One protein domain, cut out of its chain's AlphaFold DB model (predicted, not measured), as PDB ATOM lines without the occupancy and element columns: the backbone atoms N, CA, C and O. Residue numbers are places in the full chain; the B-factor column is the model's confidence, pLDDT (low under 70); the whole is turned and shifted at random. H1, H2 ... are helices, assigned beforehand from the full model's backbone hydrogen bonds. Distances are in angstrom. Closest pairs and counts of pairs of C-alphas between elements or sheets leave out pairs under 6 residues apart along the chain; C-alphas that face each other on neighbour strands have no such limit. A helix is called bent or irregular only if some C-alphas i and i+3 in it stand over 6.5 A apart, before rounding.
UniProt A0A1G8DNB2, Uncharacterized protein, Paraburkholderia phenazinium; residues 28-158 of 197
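What this domain is: This is residues 28 to 158 of the 197 residues of an uncharacterized protein of Paraburkholderia phenazinium (UniProt A0A1G8DNB2). Two long helices, H4 and H6, lie side by side and run opposite ways, and a long looped stretch, residues 106 to 140, folds back on itself between this pair and the small helices H2 and H3. H1 runs near H4 on the side away from H6, and H5 stands crosswise at the end where H4 ends and H6 begins, the farthest helix centre from the mean of the C-alphas. The printed part has 131 residues with six named helices, H1 to H6 in order along it, and no named strand; the class is all helix, with 69 residues in the helices. The whole is compact, with a radius of gyration of the C-alphas of 14.2 A and spans of 41 by 32 by 25 A.

Where its parts are: H1 is residues 30 to 38, 12.2 A long, with C-alpha 30 at (20.627, -60.460, 31.258). H2 is residues 44 to 47 and H3 residues 55 to 59. H4, residues 65 to 86, is the longest helix at 30.5 A; it has a kink of 27 degrees near residue 72 and is irregular, with C-alphas 66 and 69 standing 7.1 A apart. H5 is residues 93 to 105, 18.5 A long, with C-alpha 93 at (27.336, -39.532, 33.156). H6 is residues 141 to 156, 23.2 A long, and ends with C-alpha 156 at (3.248, -54.439, 42.148).

How they stand to each other: H1 and H2 are close but not clearly touching, their closest C-alphas, of Phe 36 and Val 46, 7.3 A apart. H1 and H4 are also close but not clearly touching, at a shallow tilt of 14 degrees, the same way; the closest C-alphas are those of Leu 35 and Glu 72, 6.8 A apart. H2 and H3 touch, with the C-alphas of Val 46 and Ala 57 closest at 4.3 A. H5 touches no helix but is near H2, the C-alphas of Arg 44 and Ile 93 being closest at 7.9 A. H4 and H6 touch at a shallow tilt of 6 degrees, opposite ways, with the C-alphas of Ile 78 and Ile 145 closest at 5.3 A. H3 and H6 are apart. Residues 116 to 117 pair antiparallel with residues 131 to 132, and residues 121 to 122 with residues 127 to 128. Every O i to N i+4 pair is within hydrogen-bond range in H1, H3, H5 and H6; in H4 16 of 18 are, and H2 is too short for such a pair.

The domain as a whole: The two C-alphas farthest apart are those of Asp 106 and Gly 158, at 43.6 A. The printed part has no cut. The link from H5 to H6, with 35 residues, is long. The mean pLDDT of the printed part is 89.9; residue 28 and residues 87 to 91 are under 70.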
ATOM      1  N   ALA A  28      24.779 -60.543  36.547       51.91
ATOM      2  CA  ALA A  28      24.697 -61.283  35.280       51.91
ATOM      3  C   ALA A  28      23.299 -61.823  34.921       51.91
ATOM      4  O   ALA A  28      23.174 -62.718  34.086       51.91
ATOM      5  N   ILE A  29      22.227 -61.286  35.510       73.44
ATOM      6  CA  ILE A  29      20.886 -61.505  34.963       73.44
ATOM      7  C   ILE A  29      20.759 -60.592  33.741       73.44
ATOM      8  O   ILE A  29      20.702 -59.372  33.878       73.44
ATOM      9  N   GLU A  30      20.700 -61.178  32.543       83.88
ATOM     10  CA  GLU A  30      20.627 -60.460  31.258       83.88
ATOM     11  C   GLU A  30      19.553 -59.353  31.261       83.88
ATOM     12  O   GLU A  30      19.755 -58.263  30.729       83.88
ATOM     13  N   GLN A  31      18.417 -59.604  31.919       84.31
ATOM     14  CA  GLN A  31      17.340 -58.624  32.078       84.31
ATOM     15  C   GLN A  31      17.735 -57.425  32.954       84.31
ATOM     16  O   GLN A  31      17.409 -56.295  32.598       84.31
ATOM     17  N   GLN A  32      18.467 -57.631  34.056       91.69
ATOM     18  CA  GLN A  32      18.970 -56.521  34.876       91.69
ATOM     19  C   GLN A  32      19.982 -55.688  34.093       91.69
ATOM     20  O   GLN A  32      19.871 -54.466  34.046       91.69
ATOM     21  N   GLN A  33      20.916 -56.339  33.394       89.94
ATOM     22  CA  GLN A  33      21.905 -55.636  32.573       89.94
ATOM     23  C   GLN A  33      21.246 -54.791  31.480       89.94
ATOM     24  O   GLN A  33      21.676 -53.661  31.231       89.94
ATOM     25  N   LYS A  34      20.177 -55.307  30.856       92.12
ATOM     26  CA  LYS A  34      19.360 -54.561  29.891       92.12
ATOM     27  C   LYS A  34      18.742 -53.314  30.526       92.12
ATOM     28  O   LYS A  34      18.885 -52.235  29.954       92.12
ATOM     29  N   LEU A  35      18.137 -53.430  31.711       93.31
ATOM     30  CA  LEU A  35      17.579 -52.284  32.442       93.31
ATOM     31  C   LEU A  35      18.652 -51.244  32.786       93.31
ATOM     32  O   LEU A  35      18.502 -50.071  32.448       93.31
ATOM     33  N   PHE A  36      19.768 -51.671  33.377       93.88
ATOM     34  CA  PHE A  36      20.865 -50.782  33.783       93.88
ATOM     35  C   PHE A  36      21.536 -50.086  32.593       93.88
ATOM     36  O   PHE A  36      22.032 -48.959  32.688       93.88
ATOM     37  N   SER A  37      21.571 -50.759  31.444       92.44
ATOM     38  CA  SER A  37      22.102 -50.182  30.212       92.44
ATOM     39  C   SER A  37      21.148 -49.152  29.613       92.44
ATOM     40  O   SER A  37      21.612 -48.133  29.101       92.44
ATOM     41  N   ARG A  38      19.838 -49.407  29.704       94.94
ATOM     42  CA  ARG A  38      18.777 -48.603  29.090       94.94
ATOM     43  C   ARG A  38      18.426 -47.336  29.871       94.94
ATOM     44  O   ARG A  38      18.146 -46.326  29.235       94.94
ATOM     45  N   TYR A  39      18.486 -47.371  31.204       95.06
ATOM     46  CA  TYR A  39      18.155 -46.231  32.077       95.06
ATOM     47  C   TYR A  39      19.363 -45.837  32.942       95.06
ATOM     48  O   TYR A  39      19.409 -46.110  34.145       95.06
ATOM     49  N   PRO A  40      20.421 -45.295  32.316       92.50
ATOM     50  CA  PRO A  40      21.717 -45.162  32.957       92.50
ATOM     51  C   PRO A  40      21.811 -44.047  34.002       92.50
ATOM     52  O   PRO A  40      22.729 -44.128  34.809       92.50
ATOM     53  N   LEU A  41      20.928 -43.037  34.013       91.81
ATOM     54  CA  LEU A  41      20.894 -42.030  35.085       91.81
ATOM     55  C   LEU A  41      20.189 -42.582  36.320       91.81
ATOM     56  O   LEU A  41      20.672 -42.389  37.438       91.81
ATOM     57  N   PHE A  42      19.083 -43.299  36.115       94.44
ATOM     58  CA  PHE A  42      18.324 -43.930  37.186       94.44
ATOM     59  C   PHE A  42      19.132 -45.034  37.885       94.44
ATOM     60  O   PHE A  42      19.201 -45.074  39.113       94.44
ATOM     61  N   PHE A  43      19.817 -45.873  37.100       94.50
ATOM     62  CA  PHE A  43      20.666 -46.972  37.577       94.50
ATOM     63  C   PHE A  43      22.154 -46.613  37.681       94.50
ATOM     64  O   PHE A  43      23.011 -47.502  37.674       94.50
ATOM     65  N   ARG A  44      22.506 -45.325  37.765       92.31
ATOM     66  CA  ARG A  44      23.923 -44.921  37.769       92.31
ATOM     67  C   ARG A  44      24.711 -45.454  38.961       92.31
ATOM     68  O   ARG A  44      25.915 -45.656  38.829       92.31
ATOM     69  N   SER A  45      24.044 -45.760  40.075       93.38
ATOM     70  CA  SER A  45      24.692 -46.367  41.238       93.38
ATOM     71  C   SER A  45      25.320 -47.722  40.931       93.38
ATOM     72  O   SER A  45      26.397 -48.031  41.429       93.38
ATOM     73  N   VAL A  46      24.722 -48.486  40.017       92.19
ATOM     74  CA  VAL A  46      25.278 -49.755  39.536       92.19
ATOM     75  C   VAL A  46      26.545 -49.541  38.704       92.19
ATOM     76  O   VAL A  46      27.448 -50.375  38.706       92.19
ATOM     77  N   ARG A  47      26.628 -48.423  37.973       89.19
ATOM     78  CA  ARG A  47      27.787 -48.098  37.126       89.19
ATOM     79  C   ARG A  47      28.956 -47.523  37.919       89.19
ATOM     80  O   ARG A  47      30.097 -47.772  37.545       89.19
ATOM     81  N   TYR A  48      28.665 -46.773  38.980       90.94
ATOM     82  CA  TYR A  48      29.651 -46.087  39.816       90.94
ATOM     83  C   TYR A  48      29.415 -46.418  41.302       90.94
ATOM     84  O   TYR A  48      29.049 -45.535  42.078       90.94
ATOM     85  N   PRO A  49      29.600 -47.687  41.717       91.44
ATOM     86  CA  PRO A  49      29.301 -48.145  43.079       91.44
ATOM     87  C   PRO A  49      30.139 -47.438  44.153       91.44
ATOM     88  O   PRO A  49      29.659 -47.236  45.262       91.44
ATOM     89  N   GLU A  50      31.363 -47.034  43.807       88.44
ATOM     90  CA  GLU A  50      32.271 -46.299  44.700       88.44
ATOM     91  C   GLU A  50      31.786 -44.865  44.970       88.44
ATOM     92  O   GLU A  50      32.085 -44.288  46.009       88.44
ATOM     93  N   VAL A  51      31.027 -44.290  44.029       90.38
ATOM     94  CA  VAL A  51      30.461 -42.936  44.130       90.38
ATOM     95  C   VAL A  51      29.082 -42.974  44.781       90.38
ATOM     96  O   VAL A  51      28.729 -42.083  45.541       90.38
ATOM     97  N   TYR A  52      28.296 -44.013  44.505       91.25
ATOM     98  CA  TYR A  52      26.923 -44.155  44.986       91.25
ATOM     99  C   TYR A  52      26.750 -45.471  45.764       91.25
ATOM    100  O   TYR A  52      26.053 -46.389  45.293       91.25
ATOM    101  N   PRO A  53      27.368 -45.592  46.954       89.19
ATOM    102  CA  PRO A  53      27.291 -46.807  47.751       89.19
ATOM    103  C   PRO A  53      25.833 -47.074  48.137       89.19
ATOM    104  O   PRO A  53      25.194 -46.287  48.833       89.19
ATOM    105  N   SER A  54      25.269 -48.172  47.634       92.88
ATOM    106  CA  SER A  54      23.840 -48.457  47.770       92.88
ATOM    107  C   SER A  54      23.536 -49.944  47.602       92.88
ATOM    108  O   SER A  54      24.273 -50.659  46.920       92.88
ATOM    109  N   ASN A  55      22.438 -50.423  48.191       94.75
ATOM    110  CA  ASN A  55      22.029 -51.826  48.066       94.75
ATOM    111  C   ASN A  55      21.872 -52.239  46.603       94.75
ATOM    112  O   ASN A  55      22.303 -53.325  46.233       94.75
ATOM    113  N   LEU A  56      21.345 -51.352  45.758       94.88
ATOM    114  CA  LEU A  56      21.226 -51.598  44.326       94.88
ATOM    115  C   LEU A  56      22.591 -51.819  43.656       94.88
ATOM    116  O   LEU A  56      22.730 -52.710  42.822       94.88
ATOM    117  N   ALA A  57      23.610 -51.054  44.052       93.00
ATOM    118  CA  ALA A  57      24.972 -51.204  43.549       93.00
ATOM    119  C   ALA A  57      25.647 -52.504  44.033       93.00
ATOM    120  O   ALA A  57      26.420 -53.119  43.296       93.00
ATOM    121  N   PHE A  58      25.350 -52.943  45.262       90.88
ATOM    122  CA  PHE A  58      25.968 -54.133  45.858       90.88
ATOM    123  C   PHE A  58      25.237 -55.437  45.547       90.88
ATOM    124  O   PHE A  58      25.899 -56.443  45.324       90.88
ATOM    125  N   PHE A  59      23.909 -55.438  45.508       91.56
ATOM    126  CA  PHE A  59      23.081 -56.642  45.399       91.56
ATOM    127  C   PHE A  59      22.245 -56.705  44.117       91.56
ATOM    128  O   PHE A  59      21.697 -57.762  43.807       91.56
ATOM    129  N   GLY A  60      22.165 -55.614  43.352       93.44
ATOM    130  CA  GLY A  60      21.288 -55.526  42.188       93.44
ATOM    131  C   GLY A  60      19.811 -55.469  42.581       93.44
ATOM    132  O   GLY A  60      19.456 -55.068  43.687       93.44
ATOM    133  N   ILE A  61      18.937 -55.856  41.652       94.62
ATOM    134  CA  ILE A  61      17.488 -55.888  41.892       94.62
ATOM    135  C   ILE A  61      17.129 -57.169  42.654       94.62
ATOM    136  O   ILE A  61      17.283 -58.276  42.131       94.62
ATOM    137  N   GLN A  62      16.600 -57.018  43.867       94.06
ATOM    138  CA  GLN A  62      16.258 -58.099  44.794       94.06
ATOM    139  C   GLN A  62      14.743 -58.353  44.828       94.06
ATOM    140  O   GLN A  62      14.100 -58.288  45.876       94.06
ATOM    141  N   CYS A  63      14.142 -58.608  43.667       92.19
ATOM    142  CA  CYS A  63      12.727 -58.959  43.568       92.19
ATOM    143  C   CYS A  63      12.454 -59.955  42.437       92.19
ATOM    144  O   CYS A  63      13.299 -60.198  41.570       92.19
ATOM    145  N   GLY A  64      11.245 -60.518  42.428       90.94
ATOM    146  CA  GLY A  64      10.828 -61.478  41.412       90.94
ATOM    147  C   GLY A  64      10.706 -60.878  40.000       90.94
ATOM    148  O   GLY A  64      10.371 -59.704  39.819       90.94
ATOM    149  N   LEU A  65      10.958 -61.714  38.984       92.44
ATOM    150  CA  LEU A  65      10.972 -61.333  37.560       92.44
ATOM    151  C   LEU A  65       9.637 -60.763  37.060       92.44
ATOM    152  O   LEU A  65       9.611 -59.936  36.152       92.44
ATOM    153  N   GLY A  66       8.523 -61.163  37.669       93.88
ATOM    154  CA  GLY A  66       7.192 -60.668  37.341       93.88
ATOM    155  C   GLY A  66       7.006 -59.168  37.580       93.88
ATOM    156  O   GLY A  66       6.098 -58.575  37.002       93.88
ATOM    157  N   TRP A  67       7.868 -58.533  38.381       96.75
ATOM    158  CA  TRP A  67       7.837 -57.087  38.614       96.75
ATOM    159  C   TRP A  67       8.774 -56.284  37.708       96.75
ATOM    160  O   TRP A  67       8.696 -55.058  37.704       96.75
ATOM    161  N   TYR A  68       9.610 -56.928  36.889       96.00
ATOM    162  CA  TYR A  68      10.556 -56.220  36.018       96.00
ATOM    163  C   TYR A  68       9.874 -55.277  35.021       96.00
ATOM    164  O   TYR A  68      10.350 -54.154  34.892       96.00
ATOM    165  N   PRO A  69       8.739 -55.631  34.382       96.56
ATOM    166  CA  PRO A  69       8.022 -54.684  33.526       96.56
ATOM    167  C   PRO A  69       7.513 -53.441  34.276       96.56
ATOM    168  O   PRO A  69       7.446 -52.355  33.708       96.56
ATOM    169  N   ILE A  70       7.169 -53.584  35.561       98.19
ATOM    170  CA  ILE A  70       6.722 -52.471  36.411       98.19
ATOM    171  C   ILE A  70       7.909 -51.567  36.758       98.19
ATOM    172  O   ILE A  70       7.802 -50.344  36.681       98.19
ATOM    173  N   ILE A  71       9.046 -52.174  37.107       97.94
ATOM    174  CA  ILE A  71      10.301 -51.466  37.377       97.94
ATOM    175  C   ILE A  71      10.784 -50.744  36.120       97.94
ATOM    176  O   ILE A  71      11.201 -49.597  36.212       97.94
ATOM    177  N   GLU A  72      10.691 -51.378  34.951       97.88
ATOM    178  CA  GLU A  72      11.051 -50.772  33.670       97.88
ATOM    179  C   GLU A  72      10.215 -49.525  33.378       97.88
ATOM    180  O   GLU A  72      10.774 -48.492  33.019       97.88
ATOM    181  N   ALA A  73       8.896 -49.601  33.575       98.38
ATOM    182  CA  ALA A  73       8.010 -48.462  33.367       98.38
ATOM    183  C   ALA A  73       8.361 -47.286  34.296       98.38
ATOM    184  O   ALA A  73       8.467 -46.152  33.833       98.38
ATOM    185  N   ALA A  74       8.612 -47.549  35.584       98.50
ATOM    186  CA  ALA A  74       9.062 -46.506  36.507       98.50
ATOM    187  C   ALA A  74      10.450 -45.966  36.144       98.50
ATOM    188  O   ALA A  74      10.647 -44.756  36.156       98.50
ATOM    189  N   ALA A  75      11.396 -46.835  35.780       98.12
ATOM    190  CA  ALA A  75      12.728 -46.428  35.353       98.12
ATOM    191  C   ALA A  75      12.668 -45.527  34.115       98.12
ATOM    192  O   ALA A  75      13.377 -44.530  34.059       98.12
ATOM    193  N   GLN A  76      11.791 -45.829  33.155       98.12
ATOM    194  CA  GLN A  76      11.568 -44.996  31.978       98.12
ATOM    195  C   GLN A  76      11.011 -43.613  32.342       98.12
ATOM    196  O   GLN A  76      11.529 -42.611  31.852       98.12
ATOM    197  N   GLU A  77       9.968 -43.558  33.178       98.00
ATOM    198  CA  GLU A  77       9.356 -42.298  33.622       98.00
ATOM    199  C   GLU A  77      10.370 -41.444  34.407       98.00
ATOM    200  O   GLU A  77      10.532 -40.260  34.125       98.00
ATOM    201  N   ILE A  78      11.115 -42.047  35.338       96.75
ATOM    202  CA  ILE A  78      12.103 -41.342  36.167       96.75
ATOM    203  C   ILE A  78      13.313 -40.898  35.341       96.75
ATOM    204  O   ILE A  78      13.751 -39.761  35.464       96.75
ATOM    205  N   GLU A  79      13.853 -41.757  34.473       95.12
ATOM    206  CA  GLU A  79      14.969 -41.404  33.588       95.12
ATOM    207  C   GLU A  79      14.620 -40.202  32.702       95.12
ATOM    208  O   GLU A  79      15.482 -39.358  32.470       95.12
ATOM    209  N   ALA A  80      13.376 -40.096  32.224       94.19
ATOM    210  CA  ALA A  80      12.931 -38.953  31.431       94.19
ATOM    211  C   ALA A  80      12.975 -37.639  32.232       94.19
ATOM    212  O   ALA A  80      13.506 -36.652  31.727       94.19
ATOM    213  N   GLU A  81      12.504 -37.649  33.483       93.50
ATOM    214  CA  GLU A  81      12.572 -36.492  34.391       93.50
ATOM    215  C   GLU A  81      14.026 -36.127  34.750       93.50
ATOM    216  O   GLU A  81      14.416 -34.958  34.727       93.50
ATOM    217  N   LEU A  82      14.877 -37.129  35.015       91.12
ATOM    218  CA  LEU A  82      16.311 -36.914  35.257       91.12
ATOM    219  C   LEU A  82      16.997 -36.295  34.031       91.12
ATOM    220  O   LEU A  82      17.838 -35.407  34.168       91.12
ATOM    221  N   ARG A  83      16.629 -36.735  32.822       88.56
ATOM    222  CA  ARG A  83      17.152 -36.175  31.570       88.56
ATOM    223  C   ARG A  83      16.671 -34.757  31.328       88.56
ATOM    224  O   ARG A  83      17.483 -33.951  30.894       88.56
ATOM    225  N   SER A  84      15.405 -34.442  31.600       87.31
ATOM    226  CA  SER A  84      14.907 -33.075  31.416       87.31
ATOM    227  C   SER A  84      15.599 -32.082  32.342       87.31
ATOM    228  O   SER A  84      15.884 -30.978  31.899       87.31
ATOM    229  N   MET A  85      15.938 -32.483  33.573       82.62
ATOM    230  CA  MET A  85      16.736 -31.640  34.476       82.62
ATOM    231  C   MET A  85      18.182 -31.473  33.988       82.62
ATOM    232  O   MET A  85      18.747 -30.387  34.056       82.62
ATOM    233  N   TRP A  86      18.806 -32.548  33.495       73.94
ATOM    234  CA  TRP A  86      20.252 -32.569  33.240       73.94
ATOM    235  C   TRP A  86      20.675 -32.172  31.814       73.94
ATOM    236  O   TRP A  86      21.837 -31.826  31.590       73.94
ATOM    237  N   CYS A  87      19.771 -32.214  30.827       63.06
ATOM    238  CA  CYS A  87      20.103 -32.003  29.409       63.06
ATOM    239  C   CYS A  87      20.669 -30.610  29.079       63.06
ATOM    240  O   CYS A  87      21.281 -30.460  28.024       63.06
ATOM    241  N   GLU A  88      20.508 -29.618  29.957       58.06
ATOM    242  CA  GLU A  88      20.993 -28.255  29.716       58.06
ATOM    243  C   GLU A  88      22.402 -27.983  30.277       58.06
ATOM    244  O   GLU A  88      23.011 -26.989  29.884       58.06
ATOM    245  N   GLN A  89      22.948 -28.825  31.173       55.47
ATOM    246  CA  GLN A  89      23.994 -28.361  32.108       55.47
ATOM    247  C   GLN A  89      25.324 -29.140  32.166       55.47
ATOM    248  O   GLN A  89      26.304 -28.526  32.583       55.47
ATOM    249  N   ALA A  90      25.462 -30.405  31.732       59.69
ATOM    250  CA  ALA A  90      26.800 -31.035  31.677       59.69
ATOM    251  C   ALA A  90      26.907 -32.333  30.839       59.69
ATOM    252  O   ALA A  90      25.959 -33.117  30.759       59.69
ATOM    253  N   PRO A  91      28.085 -32.608  30.236       63.56
ATOM    254  CA  PRO A  91      28.279 -33.631  29.216       63.56
ATOM    255  C   PRO A  91      28.611 -34.983  29.860       63.56
ATOM    256  O   PRO A  91      29.595 -35.084  30.566       63.56
ATOM    257  N   SER A  92      27.848 -36.039  29.579       76.25
ATOM    258  CA  SER A  92      28.114 -37.429  30.013       76.25
ATOM    259  C   SER A  92      27.950 -37.751  31.518       76.25
ATOM    260  O   SER A  92      28.073 -36.910  32.405       76.25
ATOM    261  N   ILE A  93      27.610 -39.015  31.799       77.06
ATOM    262  CA  ILE A  93      27.336 -39.532  33.156       77.06
ATOM    263  C   ILE A  93      28.641 -39.681  33.945       77.06
ATOM    264  O   ILE A  93      28.656 -39.534  35.160       77.06
ATOM    265  N   GLU A  94      29.744 -39.932  33.248       81.56
ATOM    266  CA  GLU A  94      31.088 -39.994  33.812       81.56
ATOM    267  C   GLU A  94      31.443 -38.681  34.518       81.56
ATOM    268  O   GLU A  94      31.876 -38.711  35.665       81.56
ATOM    269  N   ASN A  95      31.180 -37.535  33.883       82.81
ATOM    270  CA  ASN A  95      31.459 -36.231  34.486       82.81
ATOM    271  C   ASN A  95      30.572 -35.959  35.709       82.81
ATOM    272  O   ASN A  95      31.048 -35.394  36.691       82.81
ATOM    273  N   MET A  96      29.309 -36.403  35.681       85.38
ATOM    274  CA  MET A  96      28.423 -36.348  36.849       85.38
ATOM    275  C   MET A  96      28.971 -37.188  38.001       85.38
ATOM    276  O   MET A  96      29.060 -36.693  39.116       85.38
ATOM    277  N   ALA A  97      29.378 -38.429  37.733       87.56
ATOM    278  CA  ALA A  97      29.945 -39.303  38.753       87.56
ATOM    279  C   ALA A  97      31.243 -38.723  39.338       87.56
ATOM    280  O   ALA A  97      31.460 -38.810  40.541       87.56
ATOM    281  N   SER A  98      32.088 -38.091  38.519       86.44
ATOM    282  CA  SER A  98      33.283 -37.394  39.006       86.44
ATOM    283  C   SER A  98      32.946 -36.200  39.903       86.44
ATOM    284  O   SER A  98      33.583 -36.038  40.941       86.44
ATOM    285  N   LEU A  99      31.944 -35.392  39.540       85.50
ATOM    286  CA  LEU A  99      31.471 -34.281  40.371       85.50
ATOM    287  C   LEU A  99      30.880 -34.786  41.695       85.50
ATOM    288  O   LEU A  99      31.280 -34.328  42.759       85.50
ATOM    289  N   ASP A 100      29.982 -35.770  41.633       89.19
ATOM    290  CA  ASP A 100      29.377 -36.396  42.813       89.19
ATOM    291  C   ASP A 100      30.433 -37.020  43.734       89.19
ATOM    292  O   ASP A 100      30.321 -36.917  44.950       89.19
ATOM    293  N   TYR A 101      31.489 -37.620  43.178       88.81
ATOM    294  CA  TYR A 101      32.589 -38.168  43.968       88.81
ATOM    295  C   TYR A 101      33.347 -37.081  44.737       88.81
ATOM    296  O   TYR A 101      33.671 -37.270  45.905       88.81
ATOM    297  N   GLN A 102      33.604 -35.931  44.108       86.06
ATOM    298  CA  GLN A 102      34.241 -34.799  44.786       86.06
ATOM    299  C   GLN A 102      33.356 -34.248  45.908       86.06
ATOM    300  O   GLN A 102      33.861 -33.992  46.997       86.06
ATOM    301  N   LEU A 103      32.045 -34.129  45.668       85.62
ATOM    302  CA  LEU A 103      31.082 -33.698  46.686       85.62
ATOM    303  C   LEU A 103      30.983 -34.702  47.839       85.62
ATOM    304  O   LEU A 103      30.882 -34.296  48.987       85.62
ATOM    305  N   LEU A 104      31.060 -36.005  47.562       84.06
ATOM    306  CA  LEU A 104      31.040 -37.039  48.600       84.06
ATOM    307  C   LEU A 104      32.240 -36.939  49.558       84.06
ATOM    308  O   LEU A 104      32.125 -37.312  50.723       84.06
ATOM    309  N   MET A 105      33.394 -36.478  49.068       82.31
ATOM    310  CA  MET A 105      34.616 -36.321  49.869       82.31
ATOM    311  C   MET A 105      34.661 -35.002  50.657       82.31
ATOM    312  O   MET A 105      35.520 -34.846  51.525       82.31
ATOM    313  N   ASP A 106      33.766 -34.056  50.367       83.94
ATOM    314  CA  ASP A 106      33.642 -32.789  51.084       83.94
ATOM    315  C   ASP A 106      32.527 -32.896  52.135       83.94
ATOM    316  O   ASP A 106      31.343 -32.941  51.813       83.94
ATOM    317  N   GLU A 107      32.901 -32.906  53.419       75.00
ATOM    318  CA  GLU A 107      31.962 -33.037  54.545       75.00
ATOM    319  C   GLU A 107      30.904 -31.920  54.608       75.00
ATOM    320  O   GLU A 107      29.886 -32.066  55.287       75.00
ATOM    321  N   SER A 108      31.138 -30.797  53.925       77.31
ATOM    322  CA  SER A 108      30.232 -29.648  53.885       77.31
ATOM    323  C   SER A 108      29.337 -29.604  52.642       77.31
ATOM    324  O   SER A 108      28.424 -28.775  52.575       77.31
ATOM    325  N   ALA A 109      29.574 -30.483  51.667       76.81
ATOM    326  CA  ALA A 109      28.875 -30.476  50.394       76.81
ATOM    327  C   ALA A 109      27.570 -31.285  50.423       76.81
ATOM    328  O   ALA A 109      27.412 -32.270  51.145       76.81
ATOM    329  N   VAL A 110      26.612 -30.873  49.589       79.69
ATOM    330  CA  VAL A 110      25.360 -31.613  49.399       79.69
ATOM    331  C   VAL A 110      25.562 -32.659  48.306       79.69
ATOM    332  O   VAL A 110      25.865 -32.328  47.162       79.69
ATOM    333  N   PHE A 111      25.360 -33.922  48.666       83.75
ATOM    334  CA  PHE A 111      25.453 -35.087  47.791       83.75
ATOM    335  C   PHE A 111      24.107 -35.828  47.771       83.75
ATOM    336  O   PHE A 111      23.491 -35.973  48.832       83.75
ATOM    337  N   PRO A 112      23.662 -36.383  46.628       88.88
ATOM    338  CA  PRO A 112      24.174 -36.250  45.256       88.88
ATOM    339  C   PRO A 112      23.668 -34.976  44.550       88.88
ATOM    340  O   PRO A 112      22.771 -34.288  45.038       88.88
ATOM    341  N   VAL A 113      24.172 -34.697  43.347       87.00
ATOM    342  CA  VAL A 113      23.732 -33.580  42.496       87.00
ATOM    343  C   VAL A 113      22.292 -33.766  42.016       87.00
ATOM    344  O   VAL A 113      21.477 -32.865  42.177       87.00
ATOM    345  N   ILE A 114      21.943 -34.934  41.468       88.69
ATOM    346  CA  ILE A 114      20.566 -35.265  41.049       88.69
ATOM    347  C   ILE A 114      20.051 -36.506  41.789       88.69
ATOM    348  O   ILE A 114      20.855 -37.274  42.314       88.69
ATOM    349  N   PRO A 115      18.739 -36.782  41.821       92.19
ATOM    350  CA  PRO A 115      18.232 -37.966  42.507       92.19
ATOM    351  C   PRO A 115      18.685 -39.299  41.893       92.19
ATOM    352  O   PRO A 115      18.925 -39.373  40.685       92.19
ATOM    353  N   PHE A 116      18.771 -40.372  42.687       92.31
ATOM    354  CA  PHE A 116      18.989 -41.746  42.187       92.31
ATOM    355  C   PHE A 116      18.313 -42.834  43.011       92.31
ATOM    356  O   PHE A 116      17.897 -42.619  44.146       92.31
ATOM    357  N   CYS A 117      18.254 -44.035  42.427       96.19
ATOM    358  CA  CYS A 117      17.745 -45.237  43.070       96.19
ATOM    359  C   CYS A 117      18.790 -45.897  43.975       96.19
ATOM    360  O   CYS A 117      19.856 -46.307  43.505       96.19
ATOM    361  N   VAL A 118      18.464 -46.053  45.261       96.19
ATOM    362  CA  VAL A 118      19.378 -46.664  46.246       96.19
ATOM    363  C   VAL A 118      19.133 -48.158  46.443       96.19
ATOM    364  O   VAL A 118      20.037 -48.901  46.821       96.19
ATOM    365  N   ASP A 119      17.914 -48.623  46.198       97.25
ATOM    366  CA  ASP A 119      17.549 -50.028  46.364       97.25
ATOM    367  C   ASP A 119      16.370 -50.363  45.453       97.25
ATOM    368  O   ASP A 119      15.550 -49.494  45.155       97.25
ATOM    369  N   ILE A 120      16.271 -51.622  45.035       97.25
ATOM    370  CA  ILE A 120      15.047 -52.181  44.466       97.25
ATOM    371  C   ILE A 120      14.900 -53.580  45.029       97.25
ATOM    372  O   ILE A 120      15.607 -54.499  44.613       97.25
ATOM    373  N   ARG A 121      13.961 -53.747  45.954       95.88
ATOM    374  CA  ARG A 121      13.782 -55.019  46.647       95.88
ATOM    375  C   ARG A 121      12.332 -55.346  46.933       95.88
ATOM    376  O   ARG A 121      11.468 -54.472  46.972       95.88
ATOM    377  N   GLU A 122      12.085 -56.624  47.153       94.81
ATOM    378  CA  GLU A 122      10.867 -57.113  47.777       94.81
ATOM    379  C   GLU A 122      11.010 -57.047  49.308       94.81
ATOM    380  O   GLU A 122      12.062 -57.337  49.878       94.81
ATOM    381  N   THR A 123       9.974 -56.568  49.992       94.06
ATOM    382  CA  THR A 123       9.870 -56.620  51.453       94.06
ATOM    383  C   THR A 123       8.409 -56.810  51.849       94.06
ATOM    384  O   THR A 123       7.578 -55.928  51.626       94.06
ATOM    385  N   GLU A 124       8.102 -57.956  52.454       91.94
ATOM    386  CA  GLU A 124       6.762 -58.355  52.900       91.94
ATOM    387  C   GLU A 124       5.678 -58.333  51.801       91.94
ATOM    388  O   GLU A 124       4.561 -57.833  51.990       91.94
ATOM    389  N   GLY A 125       5.997 -58.866  50.626       91.12
ATOM    390  CA  GLY A 125       5.129 -58.886  49.454       91.12
ATOM    391  C   GLY A 125       4.939 -57.499  48.845       91.12
ATOM    392  O   GLY A 125       3.901 -57.218  48.239       91.12
ATOM    393  N   ARG A 126       5.898 -56.587  49.043       95.06
ATOM    394  CA  ARG A 126       5.847 -55.221  48.504       95.06
ATOM    395  C   ARG A 126       7.140 -54.885  47.786       95.06
ATOM    396  O   ARG A 126       8.219 -55.026  48.349       95.06
ATOM    397  N   LEU A 127       7.006 -54.358  46.575       97.62
ATOM    398  CA  LEU A 127       8.106 -53.708  45.879       97.62
ATOM    399  C   LEU A 127       8.472 -52.408  46.605       97.62
ATOM    400  O   LEU A 127       7.590 -51.600  46.902       97.62
ATOM    401  N   GLN A 128       9.760 -52.221  46.862       98.00
ATOM    402  CA  GLN A 128      10.356 -51.006  47.406       98.00
ATOM    403  C   GLN A 128      11.317 -50.425  46.372       98.00
ATOM    404  O   GLN A 128      12.161 -51.153  45.851       98.00
ATOM    405  N   ILE A 129      11.190 -49.127  46.096       98.06
ATOM    406  CA  ILE A 129      12.096 -48.359  45.227       98.06
ATOM    407  C   ILE A 129      12.496 -47.079  45.978       98.06
ATOM    408  O   ILE A 129      11.994 -45.999  45.662       98.06
ATOM    409  N   PRO A 130      13.300 -47.171  47.050       97.00
ATOM    410  CA  PRO A 130      13.797 -45.985  47.729       97.00
ATOM    411  C   PRO A 130      14.705 -45.166  46.805       97.00
ATOM    412  O   PRO A 130      15.537 -45.689  46.056       97.00
ATOM    413  N   LEU A 131      14.543 -43.853  46.907       96.19
ATOM    414  CA  LEU A 131      15.255 -42.857  46.128       96.19
ATOM    415  C   LEU A 131      15.977 -41.915  47.086       96.19
ATOM    416  O   LEU A 131      15.411 -41.521  48.106       96.19
ATOM    417  N   LEU A 132      17.200 -41.531  46.740       93.31
ATOM    418  CA  LEU A 132      17.884 -40.420  47.386       93.31
ATOM    419  C   LEU A 132      17.624 -39.161  46.560       93.31
ATOM    420  O   LEU A 132      17.792 -39.194  45.340       93.31
ATOM    421  N   THR A 133      17.179 -38.083  47.210       91.31
ATOM    422  CA  THR A 133      17.016 -36.772  46.560       91.31
ATOM    423  C   THR A 133      18.375 -36.189  46.169       91.31
ATOM    424  O   THR A 133      19.397 -36.638  46.680       91.31
ATOM    425  N   GLY A 134      18.398 -35.210  45.267       86.50
ATOM    426  CA  GLY A 134      19.617 -34.509  44.865       86.50
ATOM    427  C   GLY A 134      19.519 -33.004  45.084       86.50
ATOM    428  O   GLY A 134      18.421 -32.452  45.101       86.50
ATOM    429  N   TYR A 135      20.666 -32.347  45.236       83.12
ATOM    430  CA  TYR A 135      20.764 -30.908  45.491       83.12
ATOM    431  C   TYR A 135      20.179 -30.037  44.368       83.12
ATOM    432  O   TYR A 135      19.555 -29.020  44.648       83.12
ATOM    433  N   LEU A 136      20.353 -30.444  43.108       82.12
ATOM    434  CA  LEU A 136      19.804 -29.769  41.926       82.12
ATOM    435  C   LEU A 136      18.448 -30.345  41.496       82.12
ATOM    436  O   LEU A 136      18.058 -30.208  40.340       82.12
ATOM    437  N   CYS A 137      17.740 -31.053  42.381       85.62
ATOM    438  CA  CYS A 137      16.397 -31.503  42.051       85.62
ATOM    439  C   CYS A 137      15.412 -30.344  42.209       85.62
ATOM    440  O   CYS A 137      15.151 -29.911  43.331       85.62
ATOM    441  N   ASP A 138      14.825 -29.897  41.100       84.31
ATOM    442  CA  ASP A 138      13.783 -28.874  41.136       84.31
ATOM    443  C   ASP A 138      12.603 -29.321  42.015       84.31
ATOM    444  O   ASP A 138      12.192 -30.492  41.985       84.31
ATOM    445  N   GLU A 139      12.014 -28.369  42.748       84.56
ATOM    446  CA  GLU A 139      10.880 -28.615  43.652       84.56
ATOM    447  C   GLU A 139       9.688 -29.261  42.932       84.56
ATOM    448  O   GLU A 139       9.000 -30.104  43.507       84.56
ATOM    449  N   ASP A 140       9.478 -28.934  41.655       89.19
ATOM    450  CA  ASP A 140       8.393 -29.497  40.852       89.19
ATOM    451  C   ASP A 140       8.713 -30.894  40.300       89.19
ATOM    452  O   ASP A 140       7.797 -31.666  39.997       89.19
ATOM    453  N   VAL A 141       9.995 -31.236  40.132       91.00
ATOM    454  CA  VAL A 141      10.424 -32.508  39.528       91.00
ATOM    455  C   VAL A 141      10.422 -33.632  40.559       91.00
ATOM    456  O   VAL A 141       9.989 -34.748  40.255       91.00
ATOM    457  N   TRP A 142      10.852 -33.354  41.793       93.94
ATOM    458  CA  TRP A 142      10.948 -34.378  42.834       93.94
ATOM    459  C   TRP A 142       9.623 -35.128  43.088       93.94
ATOM    460  O   TRP A 142       9.633 -36.363  43.070       93.94
ATOM    461  N   PRO A 143       8.459 -34.454  43.222       95.81
ATOM    462  CA  PRO A 143       7.172 -35.129  43.369       95.81
ATOM    463  C   PRO A 143       6.814 -36.033  42.185       95.81
ATOM    464  O   PRO A 143       6.157 -37.055  42.380       95.81
ATOM    465  N   ARG A 144       7.248 -35.697  40.962       96.19
ATOM    466  CA  ARG A 144       7.007 -36.530  39.773       96.19
ATOM    467  C   ARG A 144       7.862 -37.789  39.802       96.19
ATOM    468  O   ARG A 144       7.333 -38.880  39.605       96.19
ATOM    469  N   ILE A 145       9.143 -37.653  40.143       96.50
ATOM    470  CA  ILE A 145      10.063 -38.786  40.319       96.50
ATOM    471  C   ILE A 145       9.538 -39.751  41.394       96.50
ATOM    472  O   ILE A 145       9.410 -40.953  41.144       96.50
ATOM    473  N   VAL A 146       9.186 -39.228  42.573       97.25
ATOM    474  CA  VAL A 146       8.623 -40.030  43.670       97.25
ATOM    475  C   VAL A 146       7.286 -40.643  43.259       97.25
ATOM    476  O   VAL A 146       7.063 -41.832  43.480       97.25
ATOM    477  N   GLY A 147       6.423 -39.876  42.589       98.25
ATOM    478  CA  GLY A 147       5.129 -40.345  42.097       98.25
ATOM    479  C   GLY A 147       5.239 -41.545  41.153       98.25
ATOM    480  O   GLY A 147       4.463 -42.498  41.284       98.25
ATOM    481  N   SER A 148       6.226 -41.553  40.255       98.38
ATOM    482  CA  SER A 148       6.512 -42.679  39.353       98.38
ATOM    483  C   SER A 148       6.958 -43.932  40.117       98.38
ATOM    484  O   SER A 148       6.453 -45.032  39.867       98.38
ATOM    485  N   ALA A 149       7.836 -43.780  41.116       98.44
ATOM    486  CA  ALA A 149       8.238 -44.887  41.986       98.44
ATOM    487  C   ALA A 149       7.047 -45.429  42.798       98.44
ATOM    488  O   ALA A 149       6.789 -46.633  42.815       98.44
ATOM    489  N   GLU A 150       6.255 -44.553  43.420       98.50
ATOM    490  CA  GLU A 150       5.062 -44.933  44.185       98.50
ATOM    491  C   GLU A 150       4.002 -45.620  43.332       98.50
ATOM    492  O   GLU A 150       3.342 -46.564  43.781       98.50
ATOM    493  N   LYS A 151       3.844 -45.175  42.085       98.56
ATOM    494  CA  LYS A 151       2.986 -45.823  41.098       98.56
ATOM    495  C   LYS A 151       3.421 -47.258  40.844       98.56
ATOM    496  O   LYS A 151       2.579 -48.150  40.969       98.56
ATOM    497  N   ALA A 152       4.706 -47.500  40.597       98.44
ATOM    498  CA  ALA A 152       5.235 -48.855  40.461       98.44
ATOM    499  C   ALA A 152       5.015 -49.701  41.725       98.44
ATOM    500  O   ALA A 152       4.467 -50.804  41.644       98.44
ATOM    501  N   MET A 153       5.353 -49.167  42.902       98.31
ATOM    502  CA  MET A 153       5.173 -49.864  44.181       98.31
ATOM    503  C   MET A 153       3.705 -50.240  44.441       98.31
ATOM    504  O   MET A 153       3.412 -51.308  44.982       98.31
ATOM    505  N   ARG A 154       2.753 -49.389  44.038       98.25
ATOM    506  CA  ARG A 154       1.313 -49.660  44.142       98.25
ATOM    507  C   ARG A 154       0.857 -50.730  43.157       98.25
ATOM    508  O   ARG A 154       0.108 -51.619  43.556       98.25
ATOM    509  N   MET A 155       1.305 -50.657  41.904       97.62
ATOM    510  CA  MET A 155       0.959 -51.629  40.862       97.62
ATOM    511  C   MET A 155       1.443 -53.038  41.215       97.62
ATOM    512  O   MET A 155       0.689 -53.998  41.067       97.62
ATOM    513  N   ALA A 156       2.655 -53.158  41.763       97.56
ATOM    514  CA  ALA A 156       3.248 -54.439  42.148       97.56
ATOM    515  C   ALA A 156       2.388 -55.246  43.143       97.56
ATOM    516  O   ALA A 156       2.392 -56.473  43.103       97.56
ATOM    517  N   ARG A 157       1.571 -54.582  43.976       96.50
ATOM    518  CA  ARG A 157       0.693 -55.237  44.972       96.50
ATOM    519  C   ARG A 157      -0.354 -56.172  44.358       96.50
ATOM    520  O   ARG A 157      -0.848 -57.059  45.049       96.50
ATOM    521  N   GLY A 158      -0.723 -55.945  43.097       95.62
ATOM    522  CA  GLY A 158      -1.701 -56.750  42.359       95.62
ATOM    523  C   GLY A 158      -1.080 -57.648  41.292       95.62
ATOM    524  O   GLY A 158      -1.810 -58.251  40.507       95.62
TER     525      GLY A 158